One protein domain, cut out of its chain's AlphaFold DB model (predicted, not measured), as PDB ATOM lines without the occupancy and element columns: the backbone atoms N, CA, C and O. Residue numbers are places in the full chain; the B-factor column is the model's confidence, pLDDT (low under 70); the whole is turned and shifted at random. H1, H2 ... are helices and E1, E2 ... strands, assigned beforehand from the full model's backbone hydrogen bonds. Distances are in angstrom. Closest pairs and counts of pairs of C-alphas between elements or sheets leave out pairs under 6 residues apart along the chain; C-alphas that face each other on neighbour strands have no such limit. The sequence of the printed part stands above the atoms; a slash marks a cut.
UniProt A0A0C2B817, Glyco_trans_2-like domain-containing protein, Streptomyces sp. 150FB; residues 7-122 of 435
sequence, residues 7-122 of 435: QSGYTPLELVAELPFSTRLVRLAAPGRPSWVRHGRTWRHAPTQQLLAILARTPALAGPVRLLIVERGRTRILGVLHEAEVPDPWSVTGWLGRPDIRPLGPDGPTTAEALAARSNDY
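This is residues 7 to 122 of the 435 residues of the protein "Glyco_trans_2-like domain-containing protein" of Streptomyces sp. 150FB (UniProt A0A0C2B817). A strongly twisted, curled sheet of six strands makes a wall, with two short helices, H1 and H2, packed over one face and no named helix over the other. Beyond these helices, the long link of residues 96 to 110 leads to a small third helix, H3, away from the sheet; this end and residues 7 to 12 lie at opposite ends of the longest axis. The printed part has 116 residues, with three named helices and six named strands in the order E1 E2 E3 E4 H1 E5 E6 H2 H3. The sheet runs E4 E3 E2 E1 E5 E6, all antiparallel, and the class is mixed, helices and strands. The whole is compact, with a radius of gyration of the C-alphas of 14.2 A, and spans 43 by 32 by 25 A.

E1, residues 13 to 21, and E2, residues 24 to 29, form a hairpin, with N 19 and O 26 at 2.8 A. E3, residues 35 to 39, is the antiparallel neighbour of E2, with N 36 and O 27 at 2.8 A. E4, residues 42 to 46, is an edge strand beside E3, with N 39 and O 42 at 2.8 A. E1 to E4 are a meander, each strand the antiparallel neighbour of the one before. H1, residues 48 to 55, is on the sheet at a height of 9.3 A, over E2 and only just over E3, on which 3 of its 8 C-alphas fall. On the local plane H1 stands at 50 degrees to E2, slantwise to the strands; their closest C-alphas, those of Leu 28 and Thr 48, are 7.3 A apart. E5, residues 65 to 71, is the antiparallel neighbour of E1, with N 18 and O 66 at 2.8 A. E6, residues 77 to 84, bends by 53 degrees at residue 81 and forms a hairpin with E5, with N 67 and O 82 at 2.8 A. H2, residues 89 to 95, lies over E1 at a height of 9.4 A, on the same face as H1; with helices on one face, the sheet makes two layers. On the local plane H2 stands at 8 degrees to E1, along the strands; their closest C-alphas, those of Ala 17 and Val 92, are 7.2 A apart. H1 and H2 are close but not clearly touching, with the closest C-alphas, those of Leu 55 and Trp 90, 6.2 A apart. H3, residues 111 to 116, is not on the sheet and is apart from H1 and H2. Every O i to N i+4 pair is within hydrogen-bond range in H1 and H3; in H2 it is 0 of 3, beside 4 of 4 O i to N i+3 pairs.

E1 begins at C-alpha 13, (-24.654, -2.118, -4.210), and is 24.8 A long; E5 is 19.0 A, E6 17.8 A and E2 16.2 A. H3 ends at C-alpha 116, (-5.251, -5.736, 15.355).

The C-alphas farthest apart, those of Gln 7 and Gly 105, are 44.4 A apart. The printed part has no cut, and the link from H2 to H3 is long, with 15 residues. The mean pLDDT of the printed part is 90.9, and residue 104 is under 70.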
ATOM      1  N   GLN A   7     -29.176   1.789 -15.461       85.81
ATOM      2  CA  GLN A   7     -30.452   1.147 -15.809       85.81
ATOM      3  C   GLN A   7     -31.244   0.688 -14.576       85.81
ATOM      4  O   GLN A   7     -32.469   0.623 -14.634       85.81
ATOM      5  N   SER A   8     -30.574   0.386 -13.458       83.38
ATOM      6  CA  SER A   8     -31.238   0.074 -12.188       83.38
ATOM      7  C   SER A   8     -31.598   1.317 -11.365       83.38
ATOM      8  O   SER A   8     -32.083   1.188 -10.242       83.38
ATOM      9  N   GLY A   9     -31.371   2.524 -11.896       86.69
ATOM     10  CA  GLY A   9     -31.611   3.773 -11.176       86.69
ATOM     11  C   GLY A   9     -30.637   3.993 -10.019       86.69
ATOM     12  O   GLY A   9     -31.028   4.586  -9.016       86.69
ATOM     13  N   TYR A  10     -29.400   3.500 -10.153       90.50
ATOM     14  CA  TYR A  10     -28.341   3.563  -9.142       90.50
ATOM     15  C   TYR A  10     -28.737   2.931  -7.807       90.50
ATOM     16  O   TYR A  10     -28.435   3.460  -6.737       90.50
ATOM     17  N   THR A  11     -29.410   1.777  -7.861       91.00
ATOM     18  CA  THR A  11     -29.705   1.003  -6.651       91.00
ATOM     19  C   THR A  11     -28.428   0.777  -5.840       91.00
ATOM     20  O   THR A  11     -27.382   0.507  -6.445       91.00
ATOM     21  N   PRO A  12     -28.494   0.833  -4.499       93.38
ATOM     22  CA  PRO A  12     -27.345   0.538  -3.662       93.38
ATOM     23  C   PRO A  12     -26.748  -0.829  -4.002       93.38
ATOM     24  O   PRO A  12     -27.466  -1.766  -4.355       93.38
ATOM     25  N   LEU A  13     -25.433  -0.935  -3.890       94.06
ATOM     26  CA  LEU A  13     -24.654  -2.118  -4.210       94.06
ATOM     27  C   LEU A  13     -24.045  -2.715  -2.941       94.06
ATOM     28  O   LEU A  13     -24.106  -2.138  -1.840       94.06
ATOM     29  N   GLU A  14     -23.488  -3.908  -3.108       92.56
ATOM     30  CA  GLU A  14     -22.645  -4.568  -2.122       92.56
ATOM     31  C   GLU A  14     -21.633  -5.505  -2.793       92.56
ATOM     32  O   GLU A  14     -21.839  -5.990  -3.910       92.56
ATOM     33  N   LEU A  15     -20.530  -5.756  -2.084       93.69
ATOM     34  CA  LEU A  15     -19.558  -6.776  -2.453       93.69
ATOM     35  C   LEU A  15     -19.926  -8.120  -1.836       93.69
ATOM     36  O   LEU A  15     -20.268  -8.206  -0.653       93.69
ATOM     37  N   VAL A  16     -19.790  -9.173  -2.636       94.50
ATOM     38  CA  VAL A  16     -20.059 -10.554  -2.233       94.50
ATOM     39  C   VAL A  16     -18.935 -11.448  -2.736       94.50
ATOM     40  O   VAL A  16     -18.548 -11.363  -3.897       94.50
ATOM     41  N   ALA A  17     -18.433 -12.337  -1.883       95.44
ATOM     42  CA  ALA A  17     -17.504 -13.380  -2.293       95.44
ATOM     43  C   ALA A  17     -18.263 -14.679  -2.577       95.44
ATOM     44  O   ALA A  17     -18.949 -15.215  -1.703       95.44
ATOM     45  N   GLU A  18     -18.154 -15.186  -3.799       96.44
ATOM     46  CA  GLU A  18     -18.696 -16.477  -4.197       96.44
ATOM     47  C   GLU A  18     -17.644 -17.574  -3.993       96.44
ATOM     48  O   GLU A  18     -16.573 -17.558  -4.595       96.44
ATOM     49  N   LEU A  19     -17.972 -18.513  -3.109       96.75
ATOM     50  CA  LEU A  19     -17.106 -19.543  -2.551       96.75
ATOM     51  C   LEU A  19     -17.605 -20.925  -3.011       96.75
ATOM     52  O   LEU A  19     -18.699 -21.342  -2.595       96.75
ATOM     53  N   PRO A  20     -16.852 -21.648  -3.858       96.62
ATOM     54  CA  PRO A  20     -17.203 -23.003  -4.269       96.62
ATOM     55  C   PRO A  20     -16.758 -24.015  -3.207       96.62
ATOM     56  O   PRO A  20     -15.591 -24.383  -3.126       96.62
ATOM     57  N   PHE A  21     -17.684 -24.498  -2.381       93.75
ATOM     58  CA  PHE A  21     -17.438 -25.666  -1.532       93.75
ATOM     59  C   PHE A  21     -17.679 -26.946  -2.342       93.75
ATOM     60  O   PHE A  21     -18.443 -26.943  -3.306       93.75
ATOM     61  N   SER A  22     -17.114 -28.071  -1.901       90.12
ATOM     62  CA  SER A  22     -17.253 -29.371  -2.583       90.12
ATOM     63  C   SER A  22     -18.702 -29.807  -2.836       90.12
ATOM     64  O   SER A  22     -18.987 -30.462  -3.830       90.12
ATOM     65  N   THR A  23     -19.631 -29.433  -1.952       88.75
ATOM     66  CA  THR A  23     -21.046 -29.852  -2.014       88.75
ATOM     67  C   THR A  23     -22.025 -28.716  -2.304       88.75
ATOM     68  O   THR A  23     -23.224 -28.959  -2.433       88.75
ATOM     69  N   ARG A  24     -21.562 -27.459  -2.344       92.56
ATOM     70  CA  ARG A  24     -22.443 -26.284  -2.438       92.56
ATOM     71  C   ARG A  24     -21.697 -25.037  -2.894       92.56
ATOM     72  O   ARG A  24     -20.505 -24.893  -2.662       92.56
ATOM     73  N   LEU A  25     -22.433 -24.079  -3.443       95.12
ATOM     74  CA  LEU A  25     -21.917 -22.743  -3.740       95.12
ATOM     75  C   LEU A  25     -22.471 -21.753  -2.714       95.12
ATOM     76  O   LEU A  25     -23.674 -21.756  -2.439       95.12
ATOM     77  N   VAL A  26     -21.606 -20.920  -2.144       95.12
ATOM     78  CA  VAL A  26     -21.972 -19.930  -1.123       95.12
ATOM     79  C   VAL A  26     -21.617 -18.541  -1.619       95.12
ATOM     80  O   VAL A  26     -20.591 -18.351  -2.253       95.12
ATOM     81  N   ARG A  27     -22.456 -17.562  -1.305       94.56
ATOM     82  CA  ARG A  27     -22.197 -16.137  -1.488       94.56
ATOM     83  C   ARG A  27     -22.127 -15.489  -0.119       94.56
ATOM     84  O   ARG A  27     -23.151 -15.351   0.549       94.56
ATOM     85  N   LEU A  28     -20.922 -15.142   0.305       94.00
ATOM     86  CA  LEU A  28     -20.659 -14.485   1.577       94.00
ATOM     87  C   LEU A  28     -20.681 -12.967   1.381       94.00
ATOM     88  O   LEU A  28     -19.963 -12.448   0.531       94.00
ATOM     89  N   ALA A  29     -21.492 -12.266   2.168       91.06
ATOM     90  CA  ALA A  29     -21.583 -10.808   2.151       91.06
ATOM     91  C   ALA A  29     -20.768 -10.154   3.282       91.06
ATOM     92  O   ALA A  29     -20.323 -10.808   4.243       91.06
ATOM     93  N   ALA A  30     -20.615  -8.834   3.179       88.56
ATOM     94  CA  ALA A  30     -20.024  -7.993   4.217       88.56
ATOM     95  C   ALA A  30     -20.731  -8.147   5.589       88.56
ATOM     96  O   ALA A  30     -21.871  -8.619   5.675       88.56
ATOM     97  N   PRO A  31     -20.074  -7.778   6.704       86.50
ATOM     98  CA  PRO A  31     -20.685  -7.772   8.034       86.50
ATOM     99  C   PRO A  31     -22.048  -7.071   8.087       86.50
ATOM    100  O   PRO A  31     -22.263  -6.042   7.456       86.50
ATOM    101  N   GLY A  32     -22.988  -7.659   8.834       82.38
ATOM    102  CA  GLY A  32     -24.357  -7.147   8.960       82.38
ATOM    103  C   GLY A  32     -25.260  -7.380   7.741       82.38
ATOM    104  O   GLY A  32     -26.430  -7.011   7.792       82.38
ATOM    105  N   ARG A  33     -24.760  -8.004   6.666       86.44
ATOM    106  CA  ARG A  33     -25.545  -8.319   5.465       86.44
ATOM    107  C   ARG A  33     -25.865  -9.812   5.363       86.44
ATOM    108  O   ARG A  33     -25.085 -10.652   5.843       86.44
ATOM    109  N   PRO A  34     -27.032 -10.160   4.789       86.62
ATOM    110  CA  PRO A  34     -27.396 -11.548   4.584       86.62
ATOM    111  C   PRO A  34     -26.434 -12.203   3.596       86.62
ATOM    112  O   PRO A  34     -25.987 -11.576   2.648       86.62
ATOM    113  N   SER A  35     -26.135 -13.474   3.815       91.44
ATOM    114  CA  SER A  35     -25.364 -14.298   2.884       91.44
ATOM    115  C   SER A  35     -26.274 -15.372   2.282       91.44
ATOM    116  O   SER A  35     -27.390 -15.587   2.766       91.44
ATOM    117  N   TRP A  36     -25.831 -16.042   1.218       92.44
ATOM    118  CA  TRP A  36     -26.674 -16.967   0.458       92.44
ATOM    119  C   TRP A  36     -25.999 -18.308   0.198       92.44
ATOM    120  O   TRP A  36     -24.789 -18.393   0.004       92.44
ATOM    121  N   VAL A  37     -26.811 -19.359   0.126       93.62
ATOM    122  CA  VAL A  37     -26.400 -20.705  -0.287       93.62
ATOM    123  C   VAL A  37     -27.204 -21.104  -1.512       93.62
ATOM    124  O   VAL A  37     -28.413 -20.860  -1.593       93.62
ATOM    125  N   ARG A  38     -26.533 -21.716  -2.483       93.25
ATOM    126  CA  ARG A  38     -27.171 -22.229  -3.689       93.25
ATOM    127  C   ARG A  38     -27.829 -23.581  -3.413       93.25
ATOM    128  O   ARG A  38     -27.169 -24.520  -2.979       93.25
ATOM    129  N   HIS A  39     -29.114 -23.683  -3.735       88.38
ATOM    130  CA  HIS A  39     -29.907 -24.909  -3.718       88.38
ATOM    131  C   HIS A  39     -30.431 -25.175  -5.135       88.38
ATOM    132  O   HIS A  39     -31.372 -24.524  -5.605       88.38
ATOM    133  N   GLY A  40     -29.770 -26.092  -5.849       86.88
ATOM    134  CA  GLY A  40     -30.018 -26.343  -7.270       86.88
ATOM    135  C   GLY A  40     -29.782 -25.086  -8.119       86.88
ATOM    136  O   GLY A  40     -28.651 -24.611  -8.263       86.88
ATOM    137  N   ARG A  41     -30.862 -24.528  -8.679       85.75
ATOM    138  CA  ARG A  41     -30.839 -23.289  -9.484       85.75
ATOM    139  C   ARG A  41     -31.194 -22.024  -8.694       85.75
ATOM    140  O   ARG A  41     -31.133 -20.935  -9.253       85.75
ATOM    141  N   THR A  42     -31.555 -22.153  -7.419       89.69
ATOM    142  CA  THR A  42     -32.033 -21.037  -6.584       89.69
ATOM    143  C   THR A  42     -31.029 -20.660  -5.500       89.69
ATOM    144  O   THR A  42     -30.210 -21.483  -5.092       89.69
ATOM    145  N   TRP A  43     -31.102 -19.419  -5.020       90.25
ATOM    146  CA  TRP A  43     -30.324 -18.927  -3.883       90.25
ATOM    147  C   TRP A  43     -31.243 -18.734  -2.683       90.25
ATOM    148  O   TRP A  43     -32.305 -18.130  -2.813       90.25
ATOM    149  N   ARG A  44     -30.834 -19.239  -1.517       90.88
ATOM    150  CA  ARG A  44     -31.559 -19.066  -0.253       90.88
ATOM    151  C   ARG A  44     -30.695 -18.315   0.743       90.88
ATOM    152  O   ARG A  44     -29.489 -18.547   0.804       90.88
ATOM    153  N   HIS A  45     -31.319 -17.432   1.516       90.81
ATOM    154  CA  HIS A  45     -30.650 -16.757   2.620       90.81
ATOM    155  C   HIS A  45     -30.170 -17.771   3.658       90.81
ATOM    156  O   HIS A  45     -30.889 -18.712   3.993       90.81
ATOM    157  N   ALA A  46     -28.967 -17.554   4.177       88.00
ATOM    158  CA  ALA A  46     -28.413 -18.317   5.281       88.00
ATOM    159  C   ALA A  46     -27.815 -17.362   6.325       88.00
ATOM    160  O   ALA A  46     -27.207 -16.351   5.949       88.00
ATOM    161  N   PRO A  47     -27.950 -17.667   7.630       87.00
ATOM    162  CA  PRO A  47     -27.319 -16.881   8.679       87.00
ATOM    163  C   PRO A  47     -25.809 -16.796   8.457       87.00
ATOM    164  O   PRO A  47     -25.112 -17.811   8.401       87.00
ATOM    165  N   THR A  48     -25.282 -15.577   8.362       86.69
ATOM    166  CA  THR A  48     -23.866 -15.360   8.038       86.69
ATOM    167  C   THR A  48     -22.929 -16.019   9.058       86.69
ATOM    168  O   THR A  48     -21.902 -16.570   8.678       86.69
ATOM    169  N   GLN A  49     -23.307 -16.064  10.339       84.88
ATOM    170  CA  GLN A  49     -22.537 -16.750  11.384       84.88
ATOM    171  C   GLN A  49     -22.400 -18.261  11.131       84.88
ATOM    172  O   GLN A  49     -21.327 -18.823  11.335       84.88
ATOM    173  N   GLN A  50     -23.452 -18.914  10.625       87.88
ATOM    174  CA  GLN A  50     -23.410 -20.335  10.277       87.88
ATOM    175  C   GLN A  50     -22.429 -20.587   9.127       87.88
ATOM    176  O   GLN A  50     -21.651 -21.539   9.172       87.88
ATOM    177  N   LEU A  51     -22.433 -19.718   8.112       90.81
ATOM    178  CA  LEU A  51     -21.517 -19.829   6.977       90.81
ATOM    179  C   LEU A  51     -20.066 -19.573   7.377       90.81
ATOM    180  O   LEU A  51     -19.184 -20.296   6.923       90.81
ATOM    181  N   LEU A  52     -19.815 -18.615   8.272       90.25
ATOM    182  CA  LEU A  52     -18.479 -18.388   8.826       90.25
ATOM    183  C   LEU A  52     -17.989 -19.595   9.633       90.25
ATOM    184  O   LEU A  52     -16.832 -19.973   9.499       90.25
ATOM    185  N   ALA A  53     -18.860 -20.249  10.407       89.06
ATOM    186  CA  ALA A  53     -18.502 -21.465  11.137       89.06
ATOM    187  C   ALA A  53     -18.194 -22.655  10.207       89.06
ATOM    188  O   ALA A  53     -17.421 -23.541  10.569       89.06
ATOM    189  N   ILE A  54     -18.811 -22.710   9.022       90.12
ATOM    190  CA  ILE A  54     -18.468 -23.693   7.982       90.12
ATOM    191  C   ILE A  54     -17.115 -23.331   7.360       90.12
ATOM    192  O   ILE A  54     -16.223 -24.176   7.308       90.12
ATOM    193  N   LEU A  55     -16.938 -22.073   6.948       92.00
ATOM    194  CA  LEU A  55     -15.707 -21.577   6.331       92.00
ATOM    195  C   LEU A  55     -14.488 -21.766   7.247       92.00
ATOM    196  O   LEU A  55     -13.471 -22.275   6.797       92.00
ATOM    197  N   ALA A  56     -14.616 -21.463   8.543       90.19
ATOM    198  CA  ALA A  56     -13.545 -21.612   9.536       90.19
ATOM    199  C   ALA A  56     -13.057 -23.062   9.725       90.19
ATOM    200  O   ALA A  56     -11.956 -23.272  10.233       90.19
ATOM    201  N   ARG A  57     -13.875 -24.054   9.343       90.56
ATOM    202  CA  ARG A  57     -13.563 -25.493   9.404       90.56
ATOM    203  C   ARG A  57     -13.227 -26.092   8.038       90.56
ATOM    204  O   ARG A  57     -12.988 -27.292   7.947       90.56
ATOM    205  N   THR A  58     -13.254 -25.289   6.978       91.75
ATOM    206  CA  THR A  58     -13.036 -25.763   5.612       91.75
ATOM    207  C   THR A  58     -11.560 -25.610   5.257       91.75
ATOM    208  O   THR A  58     -11.082 -24.481   5.224       91.75
ATOM    209  N   PRO A  59     -10.834 -26.711   4.991       91.81
ATOM    210  CA  PRO A  59      -9.399 -26.648   4.721       91.81
ATOM    211  C   PRO A  59      -9.084 -26.079   3.334       91.81
ATOM    212  O   PRO A  59      -8.082 -25.396   3.177       91.81
ATOM    213  N   ALA A  60      -9.935 -26.348   2.341       94.38
ATOM    214  CA  ALA A  60      -9.772 -25.884   0.968       94.38
ATOM    215  C   ALA A  60     -11.132 -25.745   0.269       94.38
ATOM    216  O   ALA A  60     -12.095 -26.444   0.605       94.38
ATOM    217  N   LEU A  61     -11.201 -24.844  -0.710       96.38
ATOM    218  CA  LEU A  61     -12.344 -24.702  -1.613       96.38
ATOM    219  C   LEU A  61     -12.170 -25.607  -2.840       96.38
ATOM    220  O   LEU A  61     -11.073 -26.053  -3.152       96.38
ATOM    221  N   ALA A  62     -13.269 -25.888  -3.534       95.38
ATOM    222  CA  ALA A  62     -13.303 -26.748  -4.718       95.38
ATOM    223  C   ALA A  62     -12.894 -26.027  -6.019       95.38
ATOM    224  O   ALA A  62     -13.042 -26.589  -7.101       95.38
ATOM    225  N   GLY A  63     -12.446 -24.776  -5.927       95.69
ATOM    226  CA  GLY A  63     -12.045 -23.948  -7.057       95.69
ATOM    227  C   GLY A  63     -11.885 -22.479  -6.658       95.69
ATOM    228  O   GLY A  63     -11.967 -22.154  -5.463       95.69
ATOM    229  N   PRO A  64     -11.737 -21.583  -7.646       96.69
ATOM    230  CA  PRO A  64     -11.400 -20.196  -7.389       96.69
ATOM    231  C   PRO A  64     -12.563 -19.433  -6.751       96.69
ATOM    232  O   PRO A  64     -13.748 -19.654  -7.034       96.69
ATOM    233  N   VAL A  65     -12.206 -18.480  -5.895       97.00
ATOM    234  CA  VAL A  65     -13.143 -17.542  -5.278       97.00
ATOM    235  C   VAL A  65     -13.373 -16.384  -6.228       97.00
ATOM    236  O   VAL A  65     -12.419 -15.783  -6.722       97.00
ATOM    237  N   ARG A  66     -14.639 -16.019  -6.429       96.75
ATOM    238  CA  ARG A  66     -15.017 -14.858  -7.244       96.75
ATOM    239  C   ARG A  66     -15.525 -13.728  -6.366       96.75
ATOM    240  O   ARG A  66     -16.487 -13.902  -5.621       96.75
ATOM    241  N   LEU A  67     -14.911 -12.557  -6.475       95.75
ATOM    242  CA  LEU A  67     -15.429 -11.327  -5.889       95.75
ATOM    243  C   LEU A  67     -16.426 -10.701  -6.863       95.75
ATOM    244  O   LEU A  67     -16.096 -10.410  -8.012       95.75
ATOM    245  N   LEU A  68     -17.645 -10.481  -6.395       95.31
ATOM    246  CA  LEU A  68     -18.765  -9.996  -7.186       95.31
ATOM    247  C   LEU A  68     -19.223  -8.636  -6.672       95.31
ATOM    248  O   LEU A  68     -19.223  -8.390  -5.464       95.31
ATOM    249  N   ILE A  69     -19.699  -7.800  -7.590       94.12
ATOM    250  CA  ILE A  69     -20.522  -6.635  -7.268       94.12
ATOM    251  C   ILE A  69     -21.973  -6.942  -7.632       94.12
ATOM    252  O   ILE A  69     -22.273  -7.374  -8.751       94.12
ATOM    253  N   VAL A  70     -22.876  -6.760  -6.673       93.00
ATOM    254  CA  VAL A  70     -24.293  -7.113  -6.819       93.00
ATOM    255  C   VAL A  70     -25.186  -5.948  -6.413       93.00
ATOM    256  O   VAL A  70     -24.783  -5.082  -5.634       93.00
ATOM    257  N   GLU A  71     -26.412  -5.926  -6.935       91.38
ATOM    258  CA  GLU A  71     -27.449  -5.033  -6.414       91.38
ATOM    259  C   GLU A  71     -27.836  -5.472  -4.997       91.38
ATOM    260  O   GLU A  71     -28.179  -6.637  -4.770       91.38
ATOM    261  N   ARG A  72     -27.802  -4.537  -4.043       86.75
ATOM    262  CA  ARG A  72     -28.048  -4.820  -2.628       86.75
ATOM    263  C   ARG A  72     -29.429  -5.435  -2.427       86.75
ATOM    264  O   ARG A  72     -30.433  -4.911  -2.912       86.75
ATOM    265  N   GLY A  73     -29.479  -6.541  -1.688       78.31
ATOM    266  CA  GLY A  73     -30.731  -7.255  -1.406       78.31
ATOM    267  C   GLY A  73     -31.344  -7.976  -2.617       78.31
ATOM    268  O   GLY A  73     -32.462  -8.482  -2.520       78.31
ATOM    269  N   ARG A  74     -30.633  -8.054  -3.748       76.81
ATOM    270  CA  ARG A  74     -31.052  -8.775  -4.957       76.81
ATOM    271  C   ARG A  74     -30.003  -9.816  -5.343       76.81
ATOM    272  O   ARG A  74     -28.867  -9.799  -4.888       76.81
ATOM    273  N   THR A  75     -30.377 -10.748  -6.215       74.00
ATOM    274  CA  THR A  75     -29.461 -11.788  -6.725       74.00
ATOM    275  C   THR A  75     -28.727 -11.374  -8.003       74.00
ATOM    276  O   THR A  75     -27.895 -12.139  -8.503       74.00
ATOM    277  N   ARG A  76     -29.034 -10.182  -8.538       88.00
ATOM    278  CA  ARG A  76     -28.473  -9.664  -9.787       88.00
ATOM    279  C   ARG A  76     -27.011  -9.277  -9.595       88.00
ATOM    280  O   ARG A  76     -26.690  -8.378  -8.821       88.00
ATOM    281  N   ILE A  77     -26.144  -9.939 -10.351       91.19
ATOM    282  CA  ILE A  77     -24.720  -9.619 -10.443       91.19
ATOM    283  C   ILE A  77     -24.538  -8.540 -11.507       91.19
ATOM    284  O   ILE A  77     -25.046  -8.684 -12.620       91.19
ATOM    285  N   LEU A  78     -23.813  -7.476 -11.165       91.25
ATOM    286  CA  LEU A  78     -23.426  -6.434 -12.116       91.25
ATOM    287  C   LEU A  78     -22.053  -6.705 -12.740       91.25
ATOM    288  O   LEU A  78     -21.802  -6.255 -13.854       91.25
ATOM    289  N   GLY A  79     -21.188  -7.464 -12.061       91.81
ATOM    290  CA  GLY A  79     -19.901  -7.885 -12.605       91.81
ATOM    291  C   GLY A  79     -19.114  -8.812 -11.680       91.81
ATOM    292  O   GLY A  79     -19.375  -8.886 -10.475       91.81
ATOM    293  N   VAL A  80     -18.137  -9.504 -12.267       94.88
ATOM    294  CA  VAL A  80     -17.073 -10.222 -11.553       94.88
ATOM    295  C   VAL A  80     -15.875  -9.278 -11.480       94.88
ATOM    296  O   VAL A  80     -15.366  -8.851 -12.511       94.88
ATOM    297  N   LEU A  81     -15.474  -8.902 -10.268       94.69
ATOM    298  CA  LEU A  81     -14.416  -7.918 -10.023       94.69
ATOM    299  C   LEU A  81     -13.029  -8.553  -9.960       94.69
ATOM    300  O   LEU A  81     -12.037  -7.932 -10.326       94.69
ATOM    301  N   HIS A  82     -12.964  -9.767  -9.420       92.81
ATOM    302  CA  HIS A  82     -11.722 -10.489  -9.203       92.81
ATOM    303  C   HIS A  82     -12.006 -11.986  -9.091       92.81
ATOM    304  O   HIS A  82     -13.070 -12.379  -8.605       92.81
ATOM    305  N   GLU A  83     -11.050 -12.809  -9.504       95.31
ATOM    306  CA  GLU A  83     -11.091 -14.261  -9.379       95.31
ATOM    307  C   GLU A  83      -9.701 -14.752  -8.982       95.31
ATOM    308  O   GLU A  83      -8.712 -14.359  -9.604       95.31
ATOM    309  N   ALA A  84      -9.619 -15.542  -7.913       93.94
ATOM    310  CA  ALA A  84      -8.347 -16.027  -7.395       93.94
ATOM    311  C   ALA A  84      -8.493 -17.365  -6.671       93.94
ATOM    312  O   ALA A  84      -9.480 -17.613  -5.976       93.94
ATOM    313  N   GLU A  85      -7.455 -18.190  -6.785       94.88
ATOM    314  CA  GLU A  85      -7.254 -19.333  -5.900       94.88
ATOM    315  C   GLU A  85      -6.854 -18.842  -4.510       94.88
ATOM    316  O   GLU A  85      -6.005 -17.958  -4.365       94.88
ATOM    317  N   VAL A  86      -7.478 -19.409  -3.477       93.00
ATOM    318  CA  VAL A  86      -7.271 -18.981  -2.092       93.00
ATOM    319  C   VAL A  86      -6.830 -20.178  -1.245       93.00
ATOM    320  O   VAL A  86      -7.654 -21.053  -0.980       93.00
ATOM    321  N   PRO A  87      -5.560 -20.217  -0.790       89.31
ATOM    322  CA  PRO A  87      -5.037 -21.334  -0.000       89.31
ATOM    323  C   PRO A  87      -5.731 -21.524   1.356       89.31
ATOM    324  O   PRO A  87      -5.991 -22.656   1.743       89.31
ATOM    325  N   ASP A  88      -6.045 -20.433   2.067       92.81
ATOM    326  CA  ASP A  88      -6.870 -20.465   3.284       92.81
ATOM    327  C   ASP A  88      -8.226 -19.805   3.002       92.81
ATOM    328  O   ASP A  88      -8.291 -18.575   2.909       92.81
ATOM    329  N   PRO A  89      -9.331 -20.569   2.924       93.06
ATOM    330  CA  PRO A  89     -10.658 -20.019   2.649       93.06
ATOM    331  C   PRO A  89     -11.068 -18.884   3.601       93.06
ATOM    332  O   PRO A  89     -11.867 -18.020   3.228       93.06
ATOM    333  N   TRP A  90     -10.520 -18.850   4.823       92.62
ATOM    334  CA  TRP A  90     -10.799 -17.791   5.790       92.62
ATOM    335  C   TRP A  90     -10.330 -16.406   5.327       92.62
ATOM    336  O   TRP A  90     -10.996 -15.415   5.639       92.62
ATOM    337  N   SER A  91      -9.252 -16.300   4.542       92.00
ATOM    338  CA  SER A  91      -8.692 -14.999   4.136       92.00
ATOM    339  C   SER A  91      -9.651 -14.175   3.266       92.00
ATOM    340  O   SER A  91      -9.546 -12.951   3.208       92.00
ATOM    341  N   VAL A  92     -10.639 -14.822   2.635       92.00
ATOM    342  CA  VAL A  92     -11.709 -14.156   1.872       92.00
ATOM    343  C   VAL A  92     -12.550 -13.234   2.758       92.00
ATOM    344  O   VAL A  92     -13.093 -12.229   2.295       92.00
ATOM    345  N   THR A  93     -12.665 -13.546   4.050       91.50
ATOM    346  CA  THR A  93     -13.427 -12.724   4.997       91.50
ATOM    347  C   THR A  93     -12.837 -11.314   5.120       91.50
ATOM    348  O   THR A  93     -13.603 -10.346   5.191       91.50
ATOM    349  N   GLY A  94     -11.509 -11.179   5.031       90.12
ATOM    350  CA  GLY A  94     -10.801  -9.901   5.028       90.12
ATOM    351  C   GLY A  94     -11.187  -9.000   3.850       90.12
ATOM    352  O   GLY A  94     -11.349  -7.794   4.037       90.12
ATOM    353  N   TRP A  95     -11.458  -9.570   2.665       90.50
ATOM    354  CA  TRP A  95     -11.888  -8.817   1.469       90.50
ATOM    355  C   TRP A  95     -13.242  -8.127   1.667       90.50
ATOM    356  O   TRP A  95     -13.512  -7.058   1.117       90.50
ATOM    357  N   LEU A  96     -14.105  -8.741   2.476       92.06
ATOM    358  CA  LEU A  96     -15.456  -8.262   2.782       92.06
ATOM    359  C   LEU A  96     -15.508  -7.391   4.032       92.06
ATOM    360  O   LEU A  96     -16.580  -6.969   4.464       92.06
ATOM    361  N   GLY A  97     -14.351  -7.128   4.617       90.81
ATOM    362  CA  GLY A  97     -14.242  -6.250   5.745       90.81
ATOM    363  C   GLY A  97     -14.319  -6.953   7.098       90.81
ATOM    364  O   GLY A  97     -14.715  -6.328   8.069       90.81
ATOM    365  N   ARG A  98     -14.002  -8.244   7.212       91.75
ATOM    366  CA  ARG A  98     -13.951  -8.928   8.518       91.75
ATOM    367  C   ARG A  98     -12.537  -8.888   9.113       91.75
ATOM    368  O   ARG A  98     -11.588  -8.617   8.377       91.75
ATOM    369  N   PRO A  99     -12.393  -9.100  10.432       90.62
ATOM    370  CA  PRO A  99     -11.099  -9.384  11.040       90.62
ATOM    371  C   PRO A  99     -10.515 -10.706  10.521       90.62
ATOM    372  O   PRO A  99     -11.238 -11.695  10.388       90.62
ATOM    373  N   ASP A 100      -9.202 -10.742  10.321       89.69
ATOM    374  CA  ASP A 100      -8.417 -11.890   9.848       89.69
ATOM    375  C   ASP A 100      -8.172 -12.923  10.972       89.69
ATOM    376  O   ASP A 100      -7.132 -13.570  11.047       89.69
ATOM    377  N   ILE A 101      -9.147 -13.085  11.871       89.56
ATOM    378  CA  ILE A 101      -9.120 -14.020  13.002       89.56
ATOM    379  C   ILE A 101     -10.422 -14.811  13.058       89.56
ATOM    380  O   ILE A 101     -11.517 -14.253  12.964       89.56
ATOM    381  N   ARG A 102     -10.310 -16.133  13.218       87.62
ATOM    382  CA  ARG A 102     -11.466 -17.029  13.353       87.62
ATOM    383  C   ARG A 102     -12.120 -16.787  14.721       87.62
ATOM    384  O   ARG A 102     -11.416 -16.827  15.726       87.62
ATOM    385  N   PRO A 103     -13.441 -16.557  14.809       76.38
ATOM    386  CA  PRO A 103     -14.102 -16.414  16.100       76.38
ATOM    387  C   PRO A 103     -14.144 -17.784  16.796       76.38
ATOM    388  O   PRO A 103     -14.848 -18.684  16.344       76.38
ATOM    389  N   LEU A 104     -13.373 -17.950  17.874       65.94
ATOM    390  CA  LEU A 104     -13.244 -19.214  18.620       65.94
ATOM    391  C   LEU A 104     -14.116 -19.283  19.891       65.94
ATOM    392  O   LEU A 104     -14.063 -20.274  20.611       65.94
ATOM    393  N   GLY A 105     -14.945 -18.270  20.161       73.31
ATOM    394  CA  GLY A 105     -15.784 -18.202  21.361       73.31
ATOM    395  C   GLY A 105     -17.114 -17.469  21.144       73.31
ATOM    396  O   GLY A 105     -17.293 -16.830  20.104       73.31
ATOM    397  N   PRO A 106     -18.048 -17.554  22.113       75.31
ATOM    398  CA  PRO A 106     -19.396 -16.991  21.995       75.31
ATOM    399  C   PRO A 106     -19.404 -15.461  21.875       75.31
ATOM    400  O   PRO A 106     -20.222 -14.919  21.134       75.31
ATOM    401  N   ASP A 107     -18.463 -14.786  22.539       81.81
ATOM    402  CA  ASP A 107     -18.352 -13.322  22.534       81.81
ATOM    403  C   ASP A 107     -17.497 -12.789  21.365       81.81
ATOM    404  O   ASP A 107     -17.533 -11.599  21.045       81.81
ATOM    405  N   GLY A 108     -16.754 -13.669  20.684       88.06
ATOM    406  CA  GLY A 108     -15.774 -13.277  19.671       88.06
ATOM    407  C   GLY A 108     -14.591 -12.483  20.254       88.06
ATOM    408  O   GLY A 108     -14.385 -12.484  21.465       88.06
ATOM    409  N   PRO A 109     -13.784 -11.833  19.396       93.31
ATOM    410  CA  PRO A 109     -12.659 -11.016  19.841       93.31
ATOM    411  C   PRO A 109     -13.118  -9.725  20.530       93.31
ATOM    412  O   PRO A 109     -14.178  -9.158  20.225       93.31
ATOM    413  N   THR A 110     -12.264  -9.216  21.411       95.56
ATOM    414  CA  THR A 110     -12.334  -7.836  21.902       95.56
ATOM    415  C   THR A 110     -12.196  -6.837  20.748       95.56
ATOM    416  O   THR A 110     -11.779  -7.172  19.634       95.56
ATOM    417  N   THR A 111     -12.554  -5.580  20.995       96.69
ATOM    418  CA  THR A 111     -12.414  -4.506  20.005       96.69
ATOM    419  C   THR A 111     -10.943  -4.303  19.625       96.69
ATOM    420  O   THR A 111     -10.650  -4.148  18.439       96.69
ATOM    421  N   ALA A 112     -10.015  -4.388  20.584       96.81
ATOM    422  CA  ALA A 112      -8.572  -4.331  20.341       96.81
ATOM    423  C   ALA A 112      -8.073  -5.475  19.445       96.81
ATOM    424  O   ALA A 112      -7.416  -5.224  18.434       96.81
ATOM    425  N   GLU A 113      -8.414  -6.725  19.775       96.50
ATOM    426  CA  GLU A 113      -8.015  -7.899  18.984       96.50
ATOM    427  C   GLU A 113      -8.591  -7.837  17.568       96.50
ATOM    428  O   GLU A 113      -7.889  -8.098  16.589       96.50
ATOM    429  N   ALA A 114      -9.857  -7.433  17.443       95.81
ATOM    430  CA  ALA A 114     -10.491  -7.247  16.150       95.81
ATOM    431  C   ALA A 114      -9.773  -6.169  15.326       95.81
ATOM    432  O   ALA A 114      -9.493  -6.419  14.159       95.81
ATOM    433  N   LEU A 115      -9.425  -5.015  15.911       96.62
ATOM    434  CA  LEU A 115      -8.658  -3.957  15.236       96.62
ATOM    435  C   LEU A 115      -7.266  -4.427  14.797       96.62
ATOM    436  O   LEU A 115      -6.850  -4.146  13.669       96.62
ATOM    437  N   ALA A 116      -6.563  -5.165  15.658       96.69
ATOM    438  CA  ALA A 116      -5.251  -5.736  15.355       96.69
ATOM    439  C   ALA A 116      -5.312  -6.753  14.203       96.69
ATOM    440  O   ALA A 116      -4.368  -6.872  13.426       96.69
ATOM    441  N   ALA A 117      -6.444  -7.435  14.041       95.12
ATOM    442  CA  ALA A 117      -6.684  -8.378  12.957       95.12
ATOM    443  C   ALA A 117      -7.392  -7.762  11.738       95.12
ATOM    444  O   ALA A 117      -7.680  -8.467  10.776       95.12
ATOM    445  N   ARG A 118      -7.734  -6.470  11.750       94.38
ATOM    446  CA  ARG A 118      -8.589  -5.867  10.721       94.38
ATOM    447  C   ARG A 118      -7.780  -5.103   9.683       94.38
ATOM    448  O   ARG A 118      -7.287  -4.014   9.955       94.38
ATOM    449  N   SER A 119      -7.747  -5.601   8.450       95.19
ATOM    450  CA  SER A 119      -7.267  -4.811   7.310       95.19
ATOM    451  C   SER A 119      -8.164  -3.593   7.030       95.19
ATOM    452  O   SER A 119      -9.386  -3.685   7.120       95.19
ATOM    453  N   ASN A 120      -7.586  -2.468   6.602       97.31
ATOM    454  CA  ASN A 120      -8.338  -1.369   5.974       97.31
ATOM    455  C   ASN A 120      -8.127  -1.322   4.459       97.31
ATOM    456  O   ASN A 120      -8.397  -0.317   3.810       97.31
ATOM    457  N   ASP A 121      -7.617  -2.401   3.877       95.75
ATOM    458  CA  ASP A 121      -7.380  -2.467   2.451       95.75
ATOM    459  C   ASP A 121      -8.698  -2.566   1.678       95.75
ATOM    460  O   ASP A 121      -9.247  -3.641   1.441       95.75
ATOM    461  N   TYR A 122      -9.206  -1.408   1.272       95.88
ATOM    462  CA  TYR A 122     -10.435  -1.281   0.505       95.88
ATOM    463  C   TYR A 122     -10.216  -1.382  -1.020       95.88
ATOM    464  O   TYR A 122     -11.081  -0.960  -1.785       95.88
TER     465      TYR A 122